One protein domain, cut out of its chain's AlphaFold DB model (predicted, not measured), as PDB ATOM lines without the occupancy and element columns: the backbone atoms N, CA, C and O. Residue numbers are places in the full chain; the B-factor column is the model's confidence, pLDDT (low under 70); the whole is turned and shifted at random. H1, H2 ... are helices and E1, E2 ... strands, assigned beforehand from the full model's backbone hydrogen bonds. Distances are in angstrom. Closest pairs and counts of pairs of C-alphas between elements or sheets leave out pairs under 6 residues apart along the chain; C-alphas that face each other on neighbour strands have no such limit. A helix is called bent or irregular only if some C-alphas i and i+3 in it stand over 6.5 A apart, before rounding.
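This is residues 632 to 802 of the 822 residues of an uncharacterized protein of Phaeosphaeria nodorum (strain SN15 / ATCC MYA-4574 / FGSC 10173) (UniProt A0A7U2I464). A twisted sheet of five antiparallel strands curls round helix H2, and helix H3 packs side by side with H2 on the same face, covering E4 and E5. The other face bears no named helix; residues 639 to 645, of which 643 to 645 belong to H1, stick out from the body. The printed part has 171 residues, with three named helices and five named strands in the order H1 H2 E1 E2 E3 H3 E4 E5; the sheet's order is E2 E1 E3 E5 E4. The class is mixed, helices and strands, with 77 residues, under half, in named elements. The whole is compact, with a radius of gyration of the C-alphas of 15.5 A, and only just elongated, spanning 47 by 31 by 28 A.

The sheet runs from edge strand E2, residues 700 to 708, through E1, residues 685 to 695, E3, residues 732 to 740, and E5, residues 792 to 800, to edge strand E4, residues 782 to 789. E1 and E2 form a hairpin, with N 688 and O 705 at 2.7 A; E1 bends by 109 degrees at residue 692 and E2 by 70 degrees at residue 704. Across E1 and E3, N 687 and O 734 are 2.8 A apart; across E3 and E5, N 735 and O 799 are 2.8 A apart. E4 and E5 form a hairpin, with N 787 and O 794 at 2.8 A. H2, residues 656 to 668, is on the sheet; the closest C-alphas of H2 and E2 are those of Ala 661 and Leu 700, 5.5 A apart. H3, residues 759 to 772, is on the same face at a height over the sheet of 8.7 A, making two layers, helices on one face of a sheet. It lies over E5 and E4, and only just not over E3, on which 2 of its 14 C-alphas fall; it runs slantwise to the strands, at 47 degrees to E4 on the local plane. H2 and H3 touch at a shallow tilt of 23 degrees, opposite ways, closest at the C-alphas of Ser 663 and Thr 762, 5.2 A. E3, H3 and E4 form a split strand-helix-strand unit, two strands running the same way with E5 between them, and its crossover is left-handed. H1, residues 643 to 646, is not on the sheet and is apart from H2 and H3. In H2 every O i to N i+4 pair is within hydrogen-bond range, in H3 9 of 10; H1 is too short for such a pair, and its 1 pair of O i and N i+3 is not within range.

E3 measures 27.0 A from C-alpha 732 at (-2.840, 100.966, 18.596) to C-alpha 740, E5 26.9 A, E4 22.5 A, E2 21.2 A and E1 20.4 A. H3 measures 19.5 A and H2 18.4 A, from C-alpha 656 at (8.219, 100.663, 20.107). H1 is only just irregular, its C-alphas 643 and 646 being 6.7 A apart. E5 ends at C-alpha 800, (0.385, 94.331, 20.468).

The C-alphas farthest apart, those of Arg 725 and Gly 746, are 47.8 A apart, and the printed part has no cut. The links H2 to E1, E2 to E3 and E3 to H3 are long; residues 674 to 675 pair antiparallel with residues 753 to 754. The mean pLDDT of the printed part is 72.5, and 56 residues are under 70, among them 633 to 652 and 706 to 721.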
ATOM      1  N   THR A 632      12.249  86.876  26.107       74.25
ATOM      2  CA  THR A 632      11.832  85.932  25.069       74.25
ATOM      3  C   THR A 632      10.934  86.639  24.059       74.25
ATOM      4  O   THR A 632       9.743  86.854  24.278       74.25
ATOM      5  N   CYS A 633      11.518  86.983  22.912       69.00
ATOM      6  CA  CYS A 633      10.874  87.729  21.823       69.00
ATOM      7  C   CYS A 633      10.002  86.852  20.909       69.00
ATOM      8  O   CYS A 633      10.058  86.930  19.680       69.00
ATOM      9  N   LYS A 634       9.236  85.961  21.537       62.25
ATOM     10  CA  LYS A 634       8.187  85.130  20.952       62.25
ATOM     11  C   LYS A 634       7.111  84.980  22.026       62.25
ATOM     12  O   LYS A 634       7.418  84.378  23.057       62.25
ATOM     13  N   PRO A 635       5.874  85.458  21.818       52.75
ATOM     14  CA  PRO A 635       4.783  85.062  22.691       52.75
ATOM     15  C   PRO A 635       4.616  83.538  22.580       52.75
ATOM     16  O   PRO A 635       4.669  82.967  21.485       52.75
ATOM     17  N   ARG A 636       4.567  82.862  23.728       42.19
ATOM     18  CA  ARG A 636       4.769  81.411  23.830       42.19
ATOM     19  C   ARG A 636       3.531  80.670  23.319       42.19
ATOM     20  O   ARG A 636       2.427  80.905  23.787       42.19
ATOM     21  N   GLY A 637       3.721  79.738  22.386       47.44
ATOM     22  CA  GLY A 637       2.682  78.778  21.999       47.44
ATOM     23  C   GLY A 637       2.547  77.666  23.040       47.44
ATOM     24  O   GLY A 637       2.920  76.527  22.763       47.44
ATOM     25  N   SER A 638       2.100  78.002  24.251       35.69
ATOM     26  CA  SER A 638       1.863  77.059  25.349       35.69
ATOM     27  C   SER A 638       0.413  76.567  25.336       35.69
ATOM     28  O   SER A 638      -0.491  77.301  25.709       35.69
ATOM     29  N   THR A 639       0.248  75.311  24.903       37.66
ATOM     30  CA  THR A 639      -1.016  74.551  24.770       37.66
ATOM     31  C   THR A 639      -2.074  75.150  23.824       37.66
ATOM     32  O   THR A 639      -1.930  76.247  23.281       37.66
ATOM     33  N   LYS A 640      -3.121  74.364  23.526       37.44
ATOM     34  CA  LYS A 640      -4.312  74.803  22.774       37.44
ATOM     35  C   LYS A 640      -5.487  75.125  23.695       37.44
ATOM     36  O   LYS A 640      -6.542  75.520  23.206       37.44
ATOM     37  N   GLU A 641      -5.320  74.925  24.993       36.31
ATOM     38  CA  GLU A 641      -6.369  75.002  25.994       36.31
ATOM     39  C   GLU A 641      -6.317  76.376  26.673       36.31
ATOM     40  O   GLU A 641      -7.302  77.108  26.594       36.31
ATOM     41  N   ASP A 642      -5.149  76.791  27.174       41.81
ATOM     42  CA  ASP A 642      -4.956  78.085  27.856       41.81
ATOM     43  C   ASP A 642      -5.255  79.277  26.922       41.81
ATOM     44  O   ASP A 642      -5.881  80.264  27.299       41.81
ATOM     45  N   MET A 643      -4.893  79.144  25.641       39.97
ATOM     46  CA  MET A 643      -5.134  80.156  24.602       39.97
ATOM     47  C   MET A 643      -6.619  80.342  24.214       39.97
ATOM     48  O   MET A 643      -6.923  81.267  23.459       39.97
ATOM     49  N   ARG A 644      -7.561  79.486  24.655       37.41
ATOM     50  CA  ARG A 644      -8.974  79.558  24.210       37.41
ATOM     51  C   ARG A 644      -9.840  80.572  24.953       37.41
ATOM     52  O   ARG A 644     -10.842  81.006  24.381       37.41
ATOM     53  N   SER A 645      -9.522  80.900  26.203       39.38
ATOM     54  CA  SER A 645     -10.413  81.679  27.075       39.38
ATOM     55  C   SER A 645     -10.346  83.186  26.808       39.38
ATOM     56  O   SER A 645     -11.390  83.824  26.687       39.38
ATOM     57  N   LEU A 646      -9.138  83.750  26.676       43.41
ATOM     58  CA  LEU A 646      -8.925  85.203  26.752       43.41
ATOM     59  C   LEU A 646      -8.626  85.914  25.415       43.41
ATOM     60  O   LEU A 646      -9.001  87.075  25.260       43.41
ATOM     61  N   TRP A 647      -7.989  85.262  24.431       48.09
ATOM     62  CA  TRP A 647      -7.347  85.981  23.312       48.09
ATOM     63  C   TRP A 647      -7.771  85.504  21.913       48.09
ATOM     64  O   TRP A 647      -7.166  84.611  21.326       48.09
ATOM     65  N   ARG A 648      -8.800  86.155  21.343       47.59
ATOM     66  CA  ARG A 648      -9.249  85.942  19.945       47.59
ATOM     67  C   ARG A 648      -8.620  86.898  18.919       47.59
ATOM     68  O   ARG A 648      -8.696  86.625  17.724       47.59
ATOM     69  N   ASP A 649      -8.019  88.000  19.366       52.50
ATOM     70  CA  ASP A 649      -7.347  88.973  18.494       52.50
ATOM     71  C   ASP A 649      -5.970  88.439  18.043       52.50
ATOM     72  O   ASP A 649      -5.143  88.105  18.899       52.50
ATOM     73  N   PRO A 650      -5.656  88.409  16.733       58.03
ATOM     74  CA  PRO A 650      -4.295  88.172  16.250       58.03
ATOM     75  C   PRO A 650      -3.309  89.221  16.779       58.03
ATOM     76  O   PRO A 650      -3.689  90.347  17.096       58.03
ATOM     77  N   TRP A 651      -2.019  88.892  16.846       65.75
ATOM     78  CA  TRP A 651      -1.007  89.852  17.297       65.75
ATOM     79  C   TRP A 651      -0.624  90.847  16.195       65.75
ATOM     80  O   TRP A 651      -0.528  90.486  15.021       65.75
ATOM     81  N   ALA A 652      -0.334  92.088  16.586       66.50
ATOM     82  CA  ALA A 652       0.099  93.152  15.682       66.50
ATOM     83  C   ALA A 652       1.417  93.780  16.147       66.50
ATOM     84  O   ALA A 652       1.603  94.072  17.327       66.50
ATOM     85  N   GLY A 653       2.332  94.012  15.202       73.56
ATOM     86  CA  GLY A 653       3.539  94.793  15.453       73.56
ATOM     87  C   GLY A 653       3.248  96.288  15.365       73.56
ATOM     88  O   GLY A 653       2.683  96.749  14.374       73.56
ATOM     89  N   TYR A 654       3.671  97.044  16.376       80.12
ATOM     90  CA  TYR A 654       3.466  98.493  16.482       80.12
ATOM     91  C   TYR A 654       4.790  99.224  16.793       80.12
ATOM     92  O   TYR A 654       5.768  98.581  17.178       80.12
ATOM     93  N   PRO A 655       4.880 100.559  16.623       82.94
ATOM     94  CA  PRO A 655       6.103 101.308  16.925       82.94
ATOM     95  C   PRO A 655       6.483 101.210  18.409       82.94
ATOM     96  O   PRO A 655       5.628 101.420  19.273       82.94
ATOM     97  N   LYS A 656       7.759 100.945  18.728       85.19
ATOM     98  CA  LYS A 656       8.219 100.663  20.107       85.19
ATOM     99  C   LYS A 656       7.792 101.704  21.156       85.19
ATOM    100  O   LYS A 656       7.455 101.343  22.278       85.19
ATOM    101  N   ASN A 657       7.745 102.986  20.800       84.69
ATOM    102  CA  ASN A 657       7.319 104.040  21.725       84.69
ATOM    103  C   ASN A 657       5.855 103.894  22.195       84.69
ATOM    104  O   ASN A 657       5.523 104.370  23.274       84.69
ATOM    105  N   THR A 658       4.984 103.208  21.443       86.44
ATOM    106  CA  THR A 658       3.604 102.906  21.878       86.44
ATOM    107  C   THR A 658       3.556 101.841  22.975       86.44
ATOM    108  O   THR A 658       2.731 101.935  23.880       86.44
ATOM    109  N   PHE A 659       4.494 100.892  22.956       88.56
ATOM    110  CA  PHE A 659       4.687  99.924  24.032       88.56
ATOM    111  C   PHE A 659       5.207 100.627  25.289       88.56
ATOM    112  O   PHE A 659       4.617 100.477  26.349       88.56
ATOM    113  N   GLN A 660       6.216 101.496  25.149       87.75
ATOM    114  CA  GLN A 660       6.744 102.316  26.251       87.75
ATOM    115  C   GLN A 660       5.676 103.254  26.852       87.75
ATOM    116  O   GLN A 660       5.631 103.461  28.064       87.75
ATOM    117  N   ALA A 661       4.754 103.782  26.035       85.12
ATOM    118  CA  ALA A 661       3.590 104.526  26.523       85.12
ATOM    119  C   ALA A 661       2.670 103.651  27.396       85.12
ATOM    120  O   ALA A 661       2.230 104.096  28.456       85.12
ATOM    121  N   ALA A 662       2.423 102.401  26.997       87.00
ATOM    122  CA  ALA A 662       1.639 101.451  27.782       87.00
ATOM    123  C   ALA A 662       2.371 101.012  29.073       87.00
ATOM    124  O   ALA A 662       1.761 101.062  30.142       87.00
ATOM    125  N   SER A 663       3.684 100.726  29.019       87.94
ATOM    126  CA  SER A 663       4.550 100.520  30.199       87.94
ATOM    127  C   SER A 663       4.432 101.671  31.198       87.94
ATOM    128  O   SER A 663       4.298 101.463  32.406       87.94
ATOM    129  N   HIS A 664       4.468 102.912  30.703       85.25
ATOM    130  CA  HIS A 664       4.359 104.098  31.541       85.25
ATOM    131  C   HIS A 664       2.992 104.169  32.237       85.25
ATOM    132  O   HIS A 664       2.945 104.441  33.437       85.25
ATOM    133  N   GLN A 665       1.886 103.922  31.529       83.38
ATOM    134  CA  GLN A 665       0.546 103.981  32.131       83.38
ATOM    135  C   GLN A 665       0.290 102.842  33.120       83.38
ATOM    136  O   GLN A 665      -0.212 103.099  34.210       83.38
ATOM    137  N   TYR A 666       0.691 101.609  32.798       83.00
ATOM    138  CA  TYR A 666       0.581 100.462  33.705       83.00
ATOM    139  C   TYR A 666       1.307 100.731  35.034       83.00
ATOM    140  O   TYR A 666       0.719 100.639  36.107       83.00
ATOM    141  N   CYS A 667       2.566 101.170  34.968       82.31
ATOM    142  CA  CYS A 667       3.408 101.332  36.153       82.31
ATOM    143  C   CYS A 667       3.159 102.617  36.961       82.31
ATOM    144  O   CYS A 667       3.514 102.664  38.140       82.31
ATOM    145  N   ASN A 668       2.595 103.670  36.356       76.31
ATOM    146  CA  ASN A 668       2.331 104.954  37.029       76.31
ATOM    147  C   ASN A 668       0.832 105.219  37.277       76.31
ATOM    148  O   ASN A 668       0.501 106.176  37.972       76.31
ATOM    149  N   GLY A 669      -0.072 104.382  36.753       66.56
ATOM    150  CA  GLY A 669      -1.529 104.575  36.797       66.56
ATOM    151  C   GLY A 669      -2.201 104.393  38.165       66.56
ATOM    152  O   GLY A 669      -3.371 104.729  38.299       66.56
ATOM    153  N   GLY A 670      -1.478 103.905  39.182       53.72
ATOM    154  CA  GLY A 670      -1.916 103.893  40.591       53.72
ATOM    155  C   GLY A 670      -1.898 102.529  41.297       53.72
ATOM    156  O   GLY A 670      -1.840 102.476  42.528       53.72
ATOM    157  N   TRP A 671      -1.878 101.431  40.542       60.69
ATOM    158  CA  TRP A 671      -2.084 100.061  41.028       60.69
ATOM    159  C   TRP A 671      -1.040  99.580  42.059       60.69
ATOM    160  O   TRP A 671       0.147  99.537  41.749       60.69
ATOM    161  N   ASP A 672      -1.450  99.202  43.282       66.94
ATOM    162  CA  ASP A 672      -0.584  98.541  44.294       66.94
ATOM    163  C   ASP A 672      -0.753  97.013  44.252       66.94
ATOM    164  O   ASP A 672      -1.197  96.393  45.216       66.94
ATOM    165  N   TRP A 673      -0.470  96.401  43.100       73.69
ATOM    166  CA  TRP A 673      -0.677  94.963  42.932       73.69
ATOM    167  C   TRP A 673       0.332  94.119  43.722       73.69
ATOM    168  O   TRP A 673       1.539  94.371  43.733       73.69
ATOM    169  N   VAL A 674      -0.193  93.064  44.342       81.12
ATOM    170  CA  VAL A 674       0.574  91.953  44.904       81.12
ATOM    171  C   VAL A 674       0.150  90.704  44.143       81.12
ATOM    172  O   VAL A 674      -1.005  90.288  44.249       81.12
ATOM    173  N   GLY A 675       1.075  90.140  43.367       77.94
ATOM    174  CA  GLY A 675       0.896  88.854  42.710       77.94
ATOM    175  C   GLY A 675       0.692  87.763  43.742       77.94
ATOM    176  O   GLY A 675       1.393  87.747  44.751       77.94
ATOM    177  N   LYS A 676      -0.284  86.882  43.518       80.75
ATOM    178  CA  LYS A 676      -0.611  85.790  44.440       80.75
ATOM    179  C   LYS A 676       0.086  84.496  44.045       80.75
ATOM    180  O   LYS A 676       0.399  84.285  42.882       80.75
ATOM    181  N   VAL A 677       0.294  83.613  45.022       77.56
ATOM    182  CA  VAL A 677       0.908  82.278  44.828       77.56
ATOM    183  C   VAL A 677       0.054  81.341  43.951       77.56
ATOM    184  O   VAL A 677       0.489  80.245  43.604       77.56
ATOM    185  N   ASP A 678      -1.161  81.756  43.594       72.62
ATOM    186  CA  ASP A 678      -2.023  81.029  42.671       72.62
ATOM    187  C   ASP A 678      -1.468  81.076  41.239       72.62
ATOM    188  O   ASP A 678      -1.110  82.138  40.733       72.62
ATOM    189  N   LYS A 679      -1.419  79.920  40.574       61.12
ATOM    190  CA  LYS A 679      -0.948  79.791  39.187       61.12
ATOM    191  C   LYS A 679      -1.914  80.397  38.172       61.12
ATOM    192  O   LYS A 679      -1.493  80.657  37.051       61.12
ATOM    193  N   GLU A 680      -3.170  80.605  38.557       66.31
ATOM    194  CA  GLU A 680      -4.193  81.240  37.721       66.31
ATOM    195  C   GLU A 680      -4.218  82.774  37.896       66.31
ATOM    196  O   GLU A 680      -4.982  83.465  37.224       66.31
ATOM    197  N   TRP A 681      -3.365  83.339  38.763       77.81
ATOM    198  CA  TRP A 681      -3.294  84.785  38.979       77.81
ATOM    199  C   TRP A 681      -2.548  85.515  37.850       77.81
ATOM    200  O   TRP A 681      -1.383  85.224  37.564       77.81
ATOM    201  N   SER A 682      -3.184  86.544  37.283       74.69
ATOM    202  CA  SER A 682      -2.574  87.476  36.329       74.69
ATOM    203  C   SER A 682      -2.939  88.941  36.623       74.69
ATOM    204  O   SER A 682      -3.757  89.253  37.491       74.69
ATOM    205  N   THR A 683      -2.323  89.869  35.882       75.31
ATOM    206  CA  THR A 683      -2.638  91.315  35.895       75.31
ATOM    207  C   THR A 683      -2.924  91.851  34.492       75.31
ATOM    208  O   THR A 683      -2.340  92.833  34.037       75.31
ATOM    209  N   ASP A 684      -3.841  91.197  33.784       74.06
ATOM    210  CA  ASP A 684      -4.197  91.547  32.409       74.06
ATOM    211  C   ASP A 684      -4.782  92.950  32.249       74.06
ATOM    212  O   ASP A 684      -5.889  93.251  32.690       74.06
ATOM    213  N   ASN A 685      -4.045  93.815  31.554       76.88
ATOM    214  CA  ASN A 685      -4.434  95.187  31.249       76.88
ATOM    215  C   ASN A 685      -4.207  95.481  29.767       76.88
ATOM    216  O   ASN A 685      -3.159  95.143  29.221       76.88
ATOM    217  N   TYR A 686      -5.141  96.177  29.114       80.31
ATOM    218  CA  TYR A 686      -4.923  96.691  27.759       80.31
ATOM    219  C   TYR A 686      -5.046  98.213  27.679       80.31
ATOM    220  O   TYR A 686      -5.878  98.832  28.343       80.31
ATOM    221  N   PHE A 687      -4.234  98.803  26.804       83.31
ATOM    222  CA  PHE A 687      -4.096 100.239  26.593       83.31
ATOM    223  C   PHE A 687      -4.251 100.559  25.104       83.31
ATOM    224  O   PHE A 687      -3.501 100.070  24.257       83.31
ATOM    225  N   TRP A 688      -5.234 101.399  24.794       83.69
ATOM    226  CA  TRP A 688      -5.404 102.065  23.511       83.69
ATOM    227  C   TRP A 688      -4.523 103.311  23.486       83.69
ATOM    228  O   TRP A 688      -4.597 104.136  24.399       83.69
ATOM    229  N   ILE A 689      -3.703 103.444  22.448       83.88
ATOM    230  CA  ILE A 689      -2.695 104.496  22.282       83.88
ATOM    231  C   ILE A 689      -2.933 105.207  20.938       83.88
ATOM    232  O   ILE A 689      -3.211 104.551  19.930       83.88
ATOM    233  N   ASP A 690      -2.809 106.534  20.906       84.62
ATOM    234  CA  ASP A 690      -2.690 107.335  19.683       84.62
ATOM    235  C   ASP A 690      -1.199 107.475  19.350       84.62
ATOM    236  O   ASP A 690      -0.465 108.247  19.963       84.62
ATOM    237  N   SER A 691      -0.730 106.700  18.370       83.81
ATOM    238  CA  SER A 691       0.672 106.682  17.947       83.81
ATOM    239  C   SER A 691       1.103 107.928  17.164       83.81
ATOM    240  O   SER A 691       2.276 108.021  16.797       83.81
ATOM    241  N   ALA A 692       0.178 108.836  16.833       82.88
ATOM    242  CA  ALA A 692       0.444 110.069  16.093       82.88
ATOM    243  C   ALA A 692       0.473 111.311  17.004       82.88
ATOM    244  O   ALA A 692       1.159 112.285  16.686       82.88
ATOM    245  N   THR A 693      -0.226 111.278  18.141       82.44
ATOM    246  CA  THR A 693      -0.171 112.328  19.169       82.44
ATOM    247  C   THR A 693       0.900 111.995  20.210       82.44
ATOM    248  O   THR A 693       0.937 110.886  20.724       82.44
ATOM    249  N   ILE A 694       1.767 112.951  20.557       82.50
ATOM    250  CA  ILE A 694       2.770 112.801  21.628       82.50
ATOM    251  C   ILE A 694       2.327 113.599  22.857       82.50
ATOM    252  O   ILE A 694       2.054 114.797  22.755       82.50
ATOM    253  N   ASN A 695       2.307 112.954  24.022       72.06
ATOM    254  CA  ASN A 695       2.044 113.598  25.302       72.06
ATOM    255  C   ASN A 695       3.254 114.470  25.715       72.06
ATOM    256  O   ASN A 695       4.362 113.946  25.874       72.06
ATOM    257  N   PRO A 696       3.083 115.784  25.950       70.69
ATOM    258  CA  PRO A 696       4.198 116.692  26.225       70.69
ATOM    259  C   PRO A 696       4.822 116.533  27.623       70.69
ATOM    260  O   PRO A 696       5.874 117.113  27.875       70.69
ATOM    261  N   LYS A 697       4.199 115.778  28.543       72.50
ATOM    262  CA  LYS A 697       4.746 115.506  29.887       72.50
ATOM    263  C   LYS A 697       5.688 114.301  29.900       72.50
ATOM    264  O   LYS A 697       6.651 114.303  30.659       72.50
ATOM    265  N   THR A 698       5.399 113.280  29.092       73.38
ATOM    266  CA  THR A 698       6.165 112.020  29.041       73.38
ATOM    267  C   THR A 698       7.067 111.909  27.812       73.38
ATOM    268  O   THR A 698       7.994 111.107  27.815       73.38
ATOM    269  N   ASN A 699       6.811 112.707  26.765       79.56
ATOM    270  CA  ASN A 699       7.431 112.590  25.439       79.56
ATOM    271  C   ASN A 699       7.229 111.195  24.794       79.56
ATOM    272  O   ASN A 699       8.044 110.727  24.000       79.56
ATOM    273  N   LEU A 700       6.117 110.540  25.137       82.75
ATOM    274  CA  LEU A 700       5.659 109.265  24.584       82.75
ATOM    275  C   LEU A 700       4.317 109.465  23.851       82.75
ATOM    276  O   LEU A 700       3.647 110.471  24.093       82.75
ATOM    277  N   PRO A 701       3.910 108.538  22.965       86.44
ATOM    278  CA  PRO A 701       2.558 108.476  22.417       86.44
ATOM    279  C   PRO A 701       1.459 108.683  23.463       86.44
ATOM    280  O   PRO A 701       1.560 108.204  24.595       86.44
ATOM    281  N   GLU A 702       0.419 109.416  23.080       82.69
ATOM    282  CA  GLU A 702      -0.691 109.754  23.963       82.69
ATOM    283  C   GLU A 702      -1.542 108.507  24.231       82.69
ATOM    284  O   GLU A 702      -1.952 107.783  23.321       82.69
ATOM    285  N   TYR A 703      -1.786 108.242  25.507       81.38
ATOM    286  CA  TYR A 703      -2.676 107.172  25.937       81.38
ATOM    287  C   TYR A 703      -4.126 107.631  25.781       81.38
ATOM    288  O   TYR A 703      -4.435 108.755  26.158       81.38
ATOM    289  N   CYS A 704      -5.011 106.771  25.275       75.75
ATOM    290  CA  CYS A 704      -6.404 107.130  24.998       75.75
ATOM    291  C   CYS A 704      -7.422 106.395  25.863       75.75
ATOM    292  O   CYS A 704      -8.412 106.991  26.249       75.75
ATOM    293  N   MET A 705      -7.248 105.106  26.161       76.31
ATOM    294  CA  MET A 705      -8.161 104.406  27.077       76.31
ATOM    295  C   MET A 705      -7.589 103.064  27.508       76.31
ATOM    296  O   MET A 705      -6.854 102.435  26.755       76.31
ATOM    297  N   GLY A 706      -7.954 102.572  28.686       66.19
ATOM    298  CA  GLY A 706      -7.521 101.256  29.135       66.19
ATOM    299  C   GLY A 706      -8.423 100.682  30.208       66.19
ATOM    300  O   GLY A 706      -9.131 101.425  30.890       66.19
ATOM    301  N   ALA A 707      -8.392  99.360  30.318       63.03
ATOM    302  CA  ALA A 707      -9.099  98.603  31.335       63.03
ATOM    303  C   ALA A 707      -8.286  97.358  31.710       63.03
ATOM    304  O   ALA A 707      -7.642  96.749  30.845       63.03
ATOM    305  N   ALA A 708      -8.360  96.982  32.984       53.19
ATOM    306  CA  ALA A 708      -7.976  95.655  33.440       53.19
ATOM    307  C   ALA A 708      -9.069  94.625  33.092       53.19
ATOM    308  O   ALA A 708     -10.249  94.973  32.970       53.19
ATOM    309  N   ILE A 709      -8.666  93.370  32.926       45.97
ATOM    310  CA  ILE A 709      -9.519  92.194  32.732       45.97
ATOM    311  C   ILE A 709      -9.569  91.425  34.064       45.97
ATOM    312  O   ILE A 709      -8.575  91.370  34.783       45.97
ATOM    313  N   GLY A 710     -10.729  90.855  34.400       45.59
ATOM    314  CA  GLY A 710     -10.969  90.182  35.683       45.59
ATOM    315  C   GLY A 710     -11.474  91.115  36.792       45.59
ATOM    316  O   GLY A 710     -11.812  92.279  36.551       45.59
ATOM    317  N   ASP A 711     -11.521  90.594  38.018       37.41
ATOM    318  CA  ASP A 711     -12.270  91.162  39.157       37.41
ATOM    319  C   ASP A 711     -11.786  92.541  39.643       37.41
ATOM    320  O   ASP A 711     -12.471  93.216  40.408       37.41
ATOM    321  N   MET A 712     -10.620  93.001  39.178       44.94
ATOM    322  CA  MET A 712     -10.072  94.334  39.469       44.94
ATOM    323  C   MET A 712     -10.252  95.334  38.312       44.94
ATOM    324  O   MET A 712      -9.474  96.281  38.175       44.94
ATOM    325  N   SER A 713     -11.270  95.149  37.462       43.28
ATOM    326  CA  SER A 713     -11.536  96.071  36.354       43.28
ATOM    327  C   SER A 713     -11.880  97.495  36.834       43.28
ATOM    328  O   SER A 713     -12.918  97.757  37.438       43.28
ATOM    329  N   GLN A 714     -11.009  98.453  36.514       47.84
ATOM    330  CA  GLN A 714     -11.347  99.876  36.474       47.84
ATOM    331  C   GLN A 714     -10.967 100.439  35.105       47.84
ATOM    332  O   GLN A 714      -9.891 100.155  34.575       47.84
ATOM    333  N   TRP A 715     -11.867 101.229  34.522       53.72
ATOM    334  CA  TRP A 715     -11.593 101.989  33.307       53.72
ATOM    335  C   TRP A 715     -10.925 103.311  33.667       53.72
ATOM    336  O   TRP A 715     -11.485 104.102  34.426       53.72
ATOM    337  N   SER A 716      -9.779 103.593  33.053       57.75
ATOM    338  CA  SER A 716      -9.204 104.939  33.070       57.75
ATOM    339  C   SER A 716      -9.716 105.717  31.838       57.75
ATOM    340  O   SER A 716      -9.646 105.194  30.718       57.75
ATOM    341  N   PRO A 717     -10.327 106.908  32.024       53.50
ATOM    342  CA  PRO A 717     -11.076 107.605  30.980       53.50
ATOM    343  C   PRO A 717     -10.184 108.326  29.961       53.50
ATOM    344  O   PRO A 717      -9.015 108.617  30.208       53.50
ATOM    345  N   ASN A 718     -10.778 108.659  28.813       55.41
ATOM    346  CA  ASN A 718     -10.067 109.226  27.669       55.41
ATOM    347  C   ASN A 718      -9.573 110.666  27.910       55.41
ATOM    348  O   ASN A 718     -10.406 111.562  28.096       55.41
ATOM    349  N   PRO A 719      -8.252 110.936  27.874       58.38
ATOM    350  CA  PRO A 719      -7.745 112.295  27.939       58.38
ATOM    351  C   PRO A 719      -8.045 113.049  26.638       58.38
ATOM    352  O   PRO A 719      -7.916 112.535  25.531       58.38
ATOM    353  N   VAL A 720      -8.369 114.333  26.790       58.38
ATOM    354  CA  VAL A 720      -8.864 115.255  25.744       58.38
ATOM    355  C   VAL A 720      -7.932 115.394  24.517       58.38
ATOM    356  O   VAL A 720      -8.319 115.955  23.495       58.38
ATOM    357  N   ASN A 721      -6.702 114.885  24.597       63.91
ATOM    358  CA  ASN A 721      -5.658 115.055  23.592       63.91
ATOM    359  C   ASN A 721      -5.682 114.038  22.439       63.91
ATOM    360  O   ASN A 721      -5.081 114.343  21.407       63.91
ATOM    361  N   CYS A 722      -6.303 112.860  22.585       70.19
ATOM    362  CA  CYS A 722      -6.265 111.836  21.532       70.19
ATOM    363  C   CYS A 722      -7.039 112.278  20.281       70.19
ATOM    364  O   CYS A 722      -8.221 112.617  20.346       70.19
ATOM    365  N   LYS A 723      -6.356 112.283  19.129       67.25
ATOM    366  CA  LYS A 723      -6.858 112.826  17.849       67.25
ATOM    367  C   LYS A 723      -7.146 111.750  16.812       67.25
ATOM    368  O   LYS A 723      -7.774 112.045  15.792       67.25
ATOM    369  N   SER A 724      -6.676 110.523  17.030       64.38
ATOM    370  CA  SER A 724      -6.935 109.418  16.111       64.38
ATOM    371  C   SER A 724      -8.438 109.100  16.030       64.38
ATOM    372  O   SER A 724      -9.158 109.117  17.027       64.38
ATOM    373  N   ARG A 725      -8.917 108.767  14.826       58.12
ATOM    374  CA  ARG A 725     -10.302 108.314  14.583       58.12
ATOM    375  C   ARG A 725     -10.467 106.793  14.732       58.12
ATOM    376  O   ARG A 725     -11.373 106.217  14.135       58.12
ATOM    377  N   GLY A 726      -9.564 106.128  15.454       59.03
ATOM    378  CA  GLY A 726      -9.670 104.695  15.726       59.03
ATOM    379  C   GLY A 726     -10.762 104.372  16.749       59.03
ATOM    380  O   GLY A 726     -11.315 105.263  17.403       59.03
ATOM    381  N   MET A 727     -11.067 103.080  16.915       58.03
ATOM    382  CA  MET A 727     -11.907 102.640  18.032       58.03
ATOM    383  C   MET A 727     -11.316 103.151  19.349       58.03
ATOM    384  O   MET A 727     -10.111 103.076  19.568       58.03
ATOM    385  N   ARG A 728     -12.173 103.673  20.237       65.56
ATOM    386  CA  ARG A 728     -11.773 104.126  21.582       65.56
ATOM    387  C   ARG A 728     -10.711 105.251  21.589       65.56
ATOM    388  O   ARG A 728     -10.052 105.454  22.602       65.56
ATOM    389  N   GLY A 729     -10.565 105.992  20.484       66.44
ATOM    390  CA  GLY A 729      -9.682 107.163  20.355       66.44
ATOM    391  C   GLY A 729      -8.215 106.851  20.035       66.44
ATOM    392  O   GLY A 729      -7.487 107.748  19.610       66.44
ATOM    393  N   GLY A 730      -7.784 105.592  20.165       72.94
ATOM    394  CA  GLY A 730      -6.440 105.127  19.807       72.94
ATOM    395  C   GLY A 730      -6.410 104.351  18.486       72.94
ATOM    396  O   GLY A 730      -7.409 103.774  18.060       72.94
ATOM    397  N   ASN A 731      -5.243 104.296  17.843       76.94
ATOM    398  CA  ASN A 731      -4.990 103.513  16.623       76.94
ATOM    399  C   ASN A 731      -4.076 102.295  16.867       76.94
ATOM    400  O   ASN A 731      -3.708 101.599  15.920       76.94
ATOM    401  N   VAL A 732      -3.704 102.055  18.124       82.81
ATOM    402  CA  VAL A 732      -2.840 100.966  18.596       82.81
ATOM    403  C   VAL A 732      -3.434 100.389  19.883       82.81
ATOM    404  O   VAL A 732      -3.918 101.154  20.715       82.81
ATOM    405  N   LYS A 733      -3.384  99.062  20.062       84.44
ATOM    406  CA  LYS A 733      -3.822  98.346  21.274       84.44
ATOM    407  C   LYS A 733      -2.669  97.479  21.790       84.44
ATOM    408  O   LYS A 733      -2.255  96.549  21.100       84.44
ATOM    409  N   ILE A 734      -2.159  97.780  22.983       85.12
ATOM    410  CA  ILE A 734      -1.094  97.022  23.668       85.12
ATOM    411  C   ILE A 734      -1.689  96.346  24.913       85.12
ATOM    412  O   ILE A 734      -2.425  97.003  25.646       85.12
ATOM    413  N   ASN A 735      -1.385  95.072  25.168       83.38
ATOM    414  CA  ASN A 735      -1.618  94.399  26.454       83.38
ATOM    415  C   ASN A 735      -0.313  94.333  27.264       83.38
ATOM    416  O   ASN A 735       0.767  94.173  26.689       83.38
ATOM    417  N   LEU A 736      -0.443  94.467  28.585       85.56
ATOM    418  CA  LEU A 736       0.567  94.146  29.589       85.56
ATOM    419  C   LEU A 736      -0.057  93.195  30.618       85.56
ATOM    420  O   LEU A 736      -1.183  93.441  31.060       85.56
ATOM    421  N   HIS A 737       0.687  92.173  31.040       82.38
ATOM    422  CA  HIS A 737       0.322  91.325  32.176       82.38
ATOM    423  C   HIS A 737       1.554  90.790  32.914       82.38
ATOM    424  O   HIS A 737       2.635  90.656  32.340       82.38
ATOM    425  N   ILE A 738       1.389  90.486  34.203       84.56
ATOM    426  CA  ILE A 738       2.375  89.773  35.025       84.56
ATOM    427  C   ILE A 738       1.686  88.544  35.615       84.56
ATOM    428  O   ILE A 738       0.565  88.659  36.110       84.56
ATOM    429  N   GLN A 739       2.357  87.392  35.565       84.31
ATOM    430  CA  GLN A 739       1.868  86.100  36.066       84.31
ATOM    431  C   GLN A 739       3.019  85.275  36.678       84.31
ATOM    432  O   GLN A 739       4.182  85.507  36.322       84.31
ATOM    433  N   PRO A 740       2.754  84.284  37.548       85.06
ATOM    434  CA  PRO A 740       3.756  83.288  37.914       85.06
ATOM    435  C   PRO A 740       4.239  82.518  36.681       85.06
ATOM    436  O   PRO A 740       3.446  82.116  35.831       85.06
ATOM    437  N   ALA A 741       5.539  82.246  36.587       83.50
ATOM    438  CA  ALA A 741       6.059  81.413  35.508       83.50
ATOM    439  C   ALA A 741       5.534  79.971  35.628       83.50
ATOM    440  O   ALA A 741       5.657  79.346  36.686       83.50
ATOM    441  N   VAL A 742       5.025  79.406  34.527       77.06
ATOM    442  CA  VAL A 742       4.578  77.997  34.470       77.06
ATOM    443  C   VAL A 742       5.727  77.036  34.811       77.06
ATOM    444  O   VAL A 742       5.526  76.013  35.466       77.06
ATOM    445  N   ASP A 743       6.947  77.393  34.403       77.88
ATOM    446  CA  ASP A 743       8.180  76.679  34.729       77.88
ATOM    447  C   ASP A 743       8.935  77.379  35.874       77.88
ATOM    448  O   ASP A 743       9.574  78.415  35.682       77.88
ATOM    449  N   GLN A 744       8.882  76.782  37.068       82.19
ATOM    450  CA  GLN A 744       9.611  77.230  38.262       82.19
ATOM    451  C   GLN A 744      10.992  76.541  38.412       82.19
ATOM    452  O   GLN A 744      11.588  76.540  39.495       82.19
ATOM    453  N   THR A 745      11.539  75.933  37.350       81.62
ATOM    454  CA  THR A 745      12.825  75.219  37.413       81.62
ATOM    455  C   THR A 745      13.991  76.174  37.687       81.62
ATOM    456  O   THR A 745      14.262  77.132  36.952       81.62
ATOM    457  N   GLY A 746      14.722  75.906  38.774       79.88
ATOM    458  CA  GLY A 746      15.816  76.767  39.233       79.88
ATOM    459  C   GLY A 746      15.343  78.144  39.719       79.88
ATOM    460  O   GLY A 746      16.053  79.131  39.535       79.88
ATOM    461  N   CYS A 747      14.130  78.216  40.268       83.38
ATOM    462  CA  CYS A 747      13.553  79.375  40.948       83.38
ATOM    463  C   CYS A 747      13.539  79.134  42.469       83.38
ATOM    464  O   CYS A 747      13.741  78.005  42.925       83.38
ATOM    465  N   LYS A 748      13.305  80.175  43.280       89.88
ATOM    466  CA  LYS A 748      12.951  79.977  44.698       89.88
ATOM    467  C   LYS A 748      11.478  79.529  44.813       89.88
ATOM    468  O   LYS A 748      10.749  79.638  43.830       89.88
ATOM    469  N   PRO A 749      11.016  79.011  45.969       89.12
ATOM    470  CA  PRO A 749       9.599  78.710  46.162       89.12
ATOM    471  C   PRO A 749       8.732  79.953  45.938       89.12
ATOM    472  O   PRO A 749       9.034  81.007  46.502       89.12
ATOM    473  N   LEU A 750       7.678  79.805  45.132       86.19
ATOM    474  CA  LEU A 750       6.745  80.873  44.773       86.19
ATOM    475  C   LEU A 750       6.063  81.456  46.025       86.19
ATOM    476  O   LEU A 750       5.637  80.709  46.911       86.19
ATOM    477  N   LYS A 751       5.978  82.786  46.105       91.06
ATOM    478  CA  LYS A 751       5.362  83.557  47.199       91.06
ATOM    479  C   LYS A 751       4.657  84.791  46.642       91.06
ATOM    480  O   LYS A 751       4.880  85.151  45.493       91.06
ATOM    481  N   ASP A 752       3.846  85.444  47.472       90.19
ATOM    482  CA  ASP A 752       3.215  86.717  47.127       90.19
ATOM    483  C   ASP A 752       4.275  87.748  46.687       90.19
ATOM    484  O   ASP A 752       5.149  88.116  47.475       90.19
ATOM    485  N   HIS A 753       4.192  88.207  45.437       87.69
ATOM    486  CA  HIS A 753       5.194  89.060  44.794       87.69
ATOM    487  C   HIS A 753       4.718  90.510  44.733       87.69
ATOM    488  O   HIS A 753       3.670  90.812  44.155       87.69
ATOM    489  N   LYS A 754       5.482  91.441  45.317       88.06
ATOM    490  CA  LYS A 754       5.120  92.865  45.278       88.06
ATOM    491  C   LYS A 754       5.627  93.515  43.994       88.06
ATOM    492  O   LYS A 754       6.809  93.838  43.883       88.06
ATOM    493  N   ILE A 755       4.699  93.800  43.083       83.25
ATOM    494  CA  ILE A 755       4.995  94.473  41.819       83.25
ATOM    495  C   ILE A 755       5.522  95.895  42.111       83.25
ATOM    496  O   ILE A 755       4.869  96.657  42.835       83.25
ATOM    497  N   PRO A 756       6.709  96.283  41.599       82.00
ATOM    498  CA  PRO A 756       7.238  97.635  41.760       82.00
ATOM    499  C   PRO A 756       6.342  98.701  41.111       82.00
ATOM    500  O   PRO A 756       5.532  98.425  40.232       82.00
ATOM    501  N   LYS A 757       6.531  99.962  41.512       80.88
ATOM    502  CA  LYS A 757       5.810 101.121  40.963       80.88
ATOM    503  C   LYS A 757       6.725 102.062  40.191       80.88
ATOM    504  O   LYS A 757       7.916 102.179  40.481       80.88
ATOM    505  N   GLY A 758       6.135 102.779  39.238       75.81
ATOM    506  CA  GLY A 758       6.795 103.830  38.475       75.81
ATOM    507  C   GLY A 758       8.057 103.341  37.750       75.81
ATOM    508  O   GLY A 758       8.014 102.268  37.144       75.81
ATOM    509  N   PRO A 759       9.180 104.090  37.799       74.81
ATOM    510  CA  PRO A 759      10.357 103.829  36.969       74.81
ATOM    511  C   PRO A 759      10.916 102.403  37.020       74.81
ATOM    512  O   PRO A 759      11.330 101.898  35.982       74.81
ATOM    513  N   GLU A 760      10.915 101.739  38.181       78.06
ATOM    514  CA  GLU A 760      11.460 100.376  38.299       78.06
ATOM    515  C   GLU A 760      10.562  99.320  37.636       78.06
ATOM    516  O   GLU A 760      11.080  98.372  37.057       78.06
ATOM    517  N   CYS A 761       9.240  99.522  37.616       82.12
ATOM    518  CA  CYS A 761       8.310  98.697  36.835       82.12
ATOM    519  C   CYS A 761       8.411  99.009  35.336       82.12
ATOM    520  O   CYS A 761       8.519  98.099  34.514       82.12
ATOM    521  N   THR A 762       8.443 100.297  34.963       81.44
ATOM    522  CA  THR A 762       8.495 100.710  33.549       81.44
ATOM    523  C   THR A 762       9.751 100.160  32.877       81.44
ATOM    524  O   THR A 762       9.674  99.620  31.783       81.44
ATOM    525  N   LYS A 763      10.882 100.171  33.588       82.81
ATOM    526  CA  LYS A 763      12.174  99.581  33.206       82.81
ATOM    527  C   LYS A 763      12.146  98.070  32.916       82.81
ATOM    528  O   LYS A 763      13.019  97.609  32.182       82.81
ATOM    529  N   ILE A 764      11.191  97.304  33.457       84.12
ATOM    530  CA  ILE A 764      11.058  95.862  33.179       84.12
ATOM    531  C   ILE A 764      10.305  95.646  31.860       84.12
ATOM    532  O   ILE A 764      10.823  94.980  30.964       84.12
ATOM    533  N   PHE A 765       9.140  96.271  31.671       85.69
ATOM    534  CA  PHE A 765       8.417  96.187  30.393       85.69
ATOM    535  C   PHE A 765       9.172  96.863  29.241       85.69
ATOM    536  O   PHE A 765       9.215  96.329  28.134       85.69
ATOM    537  N   ASP A 766       9.848  97.983  29.504       83.81
ATOM    538  CA  ASP A 766      10.690  98.658  28.515       83.81
ATOM    539  C   ASP A 766      11.912  97.818  28.129       83.81
ATOM    540  O   ASP A 766      12.403  97.963  27.014       83.81
ATOM    541  N   ALA A 767      12.367  96.884  28.979       81.12
ATOM    542  CA  ALA A 767      13.360  95.895  28.572       81.12
ATOM    543  C   ALA A 767      12.808  94.981  27.471       81.12
ATOM    544  O   ALA A 767      13.424  94.860  26.418       81.12
ATOM    545  N   VAL A 768      11.618  94.409  27.678       79.25
ATOM    546  CA  VAL A 768      10.942  93.587  26.660       79.25
ATOM    547  C   VAL A 768      10.684  94.399  25.389       79.25
ATOM    548  O   VAL A 768      10.911  93.902  24.286       79.25
ATOM    549  N   ALA A 769      10.269  95.661  25.521       79.25
ATOM    550  CA  ALA A 769      10.048  96.537  24.379       79.25
ATOM    551  C   ALA A 769      11.351  96.855  23.617       79.25
ATOM    552  O   ALA A 769      11.365  96.810  22.388       79.25
ATOM    553  N   ASP A 770      12.451  97.150  24.315       79.69
ATOM    554  CA  ASP A 770      13.762  97.425  23.711       79.69
ATOM    555  C   ASP A 770      14.347  96.208  22.993       79.69
ATOM    556  O   ASP A 770      14.833  96.340  21.867       79.69
ATOM    557  N   ASP A 771      14.291  95.042  23.635       77.44
ATOM    558  CA  ASP A 771      14.975  93.834  23.182       77.44
ATOM    559  C   ASP A 771      14.157  93.079  22.100       77.44
ATOM    560  O   ASP A 771      14.737  92.434  21.218       77.44
ATOM    561  N   CYS A 772      12.820  93.213  22.093       74.75
ATOM    562  CA  CYS A 772      11.924  92.466  21.196       74.75
ATOM    563  C   CYS A 772      11.242  93.268  20.072       74.75
ATOM    564  O   CYS A 772      10.645  92.640  19.194       74.75
ATOM    565  N   ILE A 773      11.328  94.606  20.049       76.94
ATOM    566  CA  ILE A 773      10.566  95.448  19.103       76.94
ATOM    567  C   ILE A 773      11.513  96.294  18.248       76.94
ATOM    568  O   ILE A 773      12.030  97.337  18.661       76.94
ATOM    569  N   LYS A 774      11.771  95.830  17.022       64.81
ATOM    570  CA  LYS A 774      12.943  96.227  16.217       64.81
ATOM    571  C   LYS A 774      12.739  97.460  15.328       64.81
ATOM    572  O   LYS A 774      13.271  97.524  14.225       64.81
ATOM    573  N   GLY A 775      12.051  98.478  15.844       54.44
ATOM    574  CA  GLY A 775      12.047  99.813  15.242       54.44
ATOM    575  C   GLY A 775      10.667 100.393  14.947       54.44
ATOM    576  O   GLY A 775       9.855 100.587  15.853       54.44
ATOM    577  N   ALA A 776      10.475 100.815  13.696       43.78
ATOM    578  CA  ALA A 776       9.491 101.829  13.305       43.78
ATOM    579  C   ALA A 776       8.505 101.385  12.204       43.78
ATOM    580  O   ALA A 776       7.725 102.212  11.732       43.78
ATOM    581  N   LYS A 777       8.530 100.118  11.770       44.75
ATOM    582  CA  LYS A 777       7.653  99.567  10.722       44.75
ATOM    583  C   LYS A 777       7.135  98.170  11.088       44.75
ATOM    584  O   LYS A 777       7.439  97.183  10.427       44.75
ATOM    585  N   ASN A 778       6.260  98.124  12.092       54.44
ATOM    586  CA  ASN A 778       5.525  96.922  12.518       54.44
ATOM    587  C   ASN A 778       6.442  95.772  13.001       54.44
ATOM    588  O   ASN A 778       6.127  94.591  12.848       54.44
ATOM    589  N   ASP A 779       7.589  96.129  13.582       54.66
ATOM    590  CA  ASP A 779       8.712  95.232  13.859       54.66
ATOM    591  C   ASP A 779       8.549  94.412  15.155       54.66
ATOM    592  O   ASP A 779       9.203  94.683  16.161       54.66
ATOM    593  N   GLY A 780       7.724  93.364  15.104       61.81
ATOM    594  CA  GLY A 780       7.574  92.366  16.173       61.81
ATOM    595  C   GLY A 780       6.327  92.574  17.049       61.81
ATOM    596  O   GLY A 780       5.985  93.712  17.364       61.81
ATOM    597  N   PRO A 781       5.623  91.495  17.451       74.00
ATOM    598  CA  PRO A 781       4.380  91.596  18.220       74.00
ATOM    599  C   PRO A 781       4.594  91.900  19.709       74.00
ATOM    600  O   PRO A 781       3.629  92.232  20.384       74.00
ATOM    601  N   GLY A 782       5.815  91.756  20.235       78.31
ATOM    602  CA  GLY A 782       6.124  91.825  21.666       78.31
ATOM    603  C   GLY A 782       6.841  90.570  22.172       78.31
ATOM    604  O   GLY A 782       7.476  89.849  21.397       78.31
ATOM    605  N   GLY A 783       6.743  90.305  23.474       81.62
ATOM    606  CA  GLY A 783       7.394  89.174  24.139       81.62
ATOM    607  C   GLY A 783       7.186  89.198  25.652       81.62
ATOM    608  O   GLY A 783       6.253  89.835  26.141       81.62
ATOM    609  N   TYR A 784       8.079  88.536  26.392       84.50
ATOM    610  CA  TYR A 784       8.087  88.579  27.857       84.50
ATOM    611  C   TYR A 784       9.494  88.558  28.462       84.50
ATOM    612  O   TYR A 784      10.455  88.110  27.832       84.50
ATOM    613  N   TYR A 785       9.616  89.033  29.699       84.81
ATOM    614  CA  TYR A 785      10.804  88.932  30.548       84.81
ATOM    615  C   TYR A 785      10.542  87.920  31.665       84.81
ATOM    616  O   TYR A 785       9.499  87.979  32.311       84.81
ATOM    617  N   LEU A 786      11.477  86.997  31.900       84.31
ATOM    618  CA  LEU A 786      11.422  86.092  33.048       84.31
ATOM    619  C   LEU A 786      12.220  86.695  34.206       84.31
ATOM    620  O   LEU A 786      13.452  86.708  34.182       84.31
ATOM    621  N   GLU A 787      11.522  87.157  35.233       85.62
ATOM    622  CA  GLU A 787      12.134  87.493  36.507       85.62
ATOM    623  C   GLU A 787      12.417  86.215  37.308       85.62
ATOM    624  O   GLU A 787      11.603  85.292  37.352       85.62
ATOM    625  N   LYS A 788      13.579  86.181  37.967       86.12
ATOM    626  CA  LYS A 788      13.891  85.242  39.049       86.12
ATOM    627  C   LYS A 788      14.214  86.058  40.288       86.12
ATOM    628  O   LYS A 788      15.224  86.765  40.304       86.12
ATOM    629  N   SER A 789      13.350  85.958  41.280       83.56
ATOM    630  CA  SER A 789      13.277  86.818  42.454       83.56
ATOM    631  C   SER A 789      13.261  85.977  43.736       83.56
ATOM    632  O   SER A 789      13.306  84.741  43.710       83.56
ATOM    633  N   ASP A 790      13.229  86.636  44.896       86.19
ATOM    634  CA  ASP A 790      13.228  85.942  46.190       86.19
ATOM    635  C   ASP A 790      11.874  85.293  46.551       86.19
ATOM    636  O   ASP A 790      11.791  84.477  47.476       86.19
ATOM    637  N   ASP A 791      10.847  85.622  45.764       88.88
ATOM    638  CA  ASP A 791       9.460  85.156  45.792       88.88
ATOM    639  C   ASP A 791       9.083  84.293  44.563       88.88
ATOM    640  O   ASP A 791       7.906  84.011  44.348       88.88
ATOM    641  N   GLY A 792      10.067  83.815  43.786       88.25
ATOM    642  CA  GLY A 792       9.883  82.763  42.778       88.25
ATOM    643  C   GLY A 792      10.364  83.134  41.377       88.25
ATOM    644  O   GLY A 792      11.404  83.772  41.205       88.25
ATOM    645  N   CYS A 793       9.630  82.670  40.367       87.75
ATOM    646  CA  CYS A 793       9.771  83.104  38.981       87.75
ATOM    647  C   CYS A 793       8.473  83.722  38.468       87.75
ATOM    648  O   CYS A 793       7.403  83.125  38.613       87.75
ATOM    649  N   TRP A 794       8.596  84.878  37.820       86.25
ATOM    650  CA  TRP A 794       7.482  85.712  37.370       86.25
ATOM    651  C   TRP A 794       7.705  86.137  35.920       86.25
ATOM    652  O   TRP A 794       8.793  86.581  35.555       86.25
ATOM    653  N   GLU A 795       6.696  85.970  35.069       86.44
ATOM    654  CA  GLU A 795       6.758  86.371  33.665       86.44
ATOM    655  C   GLU A 795       6.073  87.731  33.481       86.44
ATOM    656  O   GLU A 795       4.899  87.901  33.807       86.44
ATOM    657  N   TRP A 796       6.820  88.690  32.937       88.19
ATOM    658  CA  TRP A 796       6.393  90.057  32.651       88.19
ATOM    659  C   TRP A 796       6.173  90.215  31.144       88.19
ATOM    660  O   TRP A 796       7.138  90.287  30.377       88.19
ATOM    661  N   TRP A 797       4.918  90.248  30.709       85.81
ATOM    662  CA  TRP A 797       4.515  90.197  29.304       85.81
ATOM    663  C   TRP A 797       4.088  91.561  28.764       85.81
ATOM    664  O   TRP A 797       3.396  92.322  29.439       85.81
ATOM    665  N   ILE A 798       4.445  91.850  27.511       86.00
ATOM    666  CA  ILE A 798       3.902  92.996  26.771       86.00
ATOM    667  C   ILE A 798       3.795  92.677  25.274       86.00
ATOM    668  O   ILE A 798       4.768  92.246  24.646       86.00
ATOM    669  N   HIS A 799       2.612  92.882  24.686       83.75
ATOM    670  CA  HIS A 799       2.355  92.581  23.272       83.75
ATOM    671  C   HIS A 799       1.277  93.461  22.615       83.75
ATOM    672  O   HIS A 799       0.375  93.978  23.268       83.75
ATOM    673  N   GLY A 800       1.363  93.624  21.294       83.25
ATOM    674  CA  GLY A 800       0.385  94.331  20.468       83.25
ATOM    675  C   GLY A 800      -0.729  93.416  19.952       83.25
ATOM    676  O   GLY A 800      -0.489  92.268  19.573       83.25
ATOM    677  N   LEU A 801      -1.956  93.936  19.912       77.31
ATOM    678  CA  LEU A 801      -3.176  93.227  19.504       77.31
ATOM    679  C   LEU A 801      -3.799  93.884  18.267       77.31
ATOM    680  O   LEU A 801      -3.968  95.103  18.231       77.31
ATOM    681  N   ASP A 802      -4.160  93.088  17.259       71.50
ATOM    682  CA  ASP A 802      -4.674  93.568  15.977       71.50
ATOM    683  C   ASP A 802      -6.100  94.117  16.099       71.50
ATOM    684  O   ASP A 802      -7.099  93.395  16.041       71.50
TER     685      ASP A 802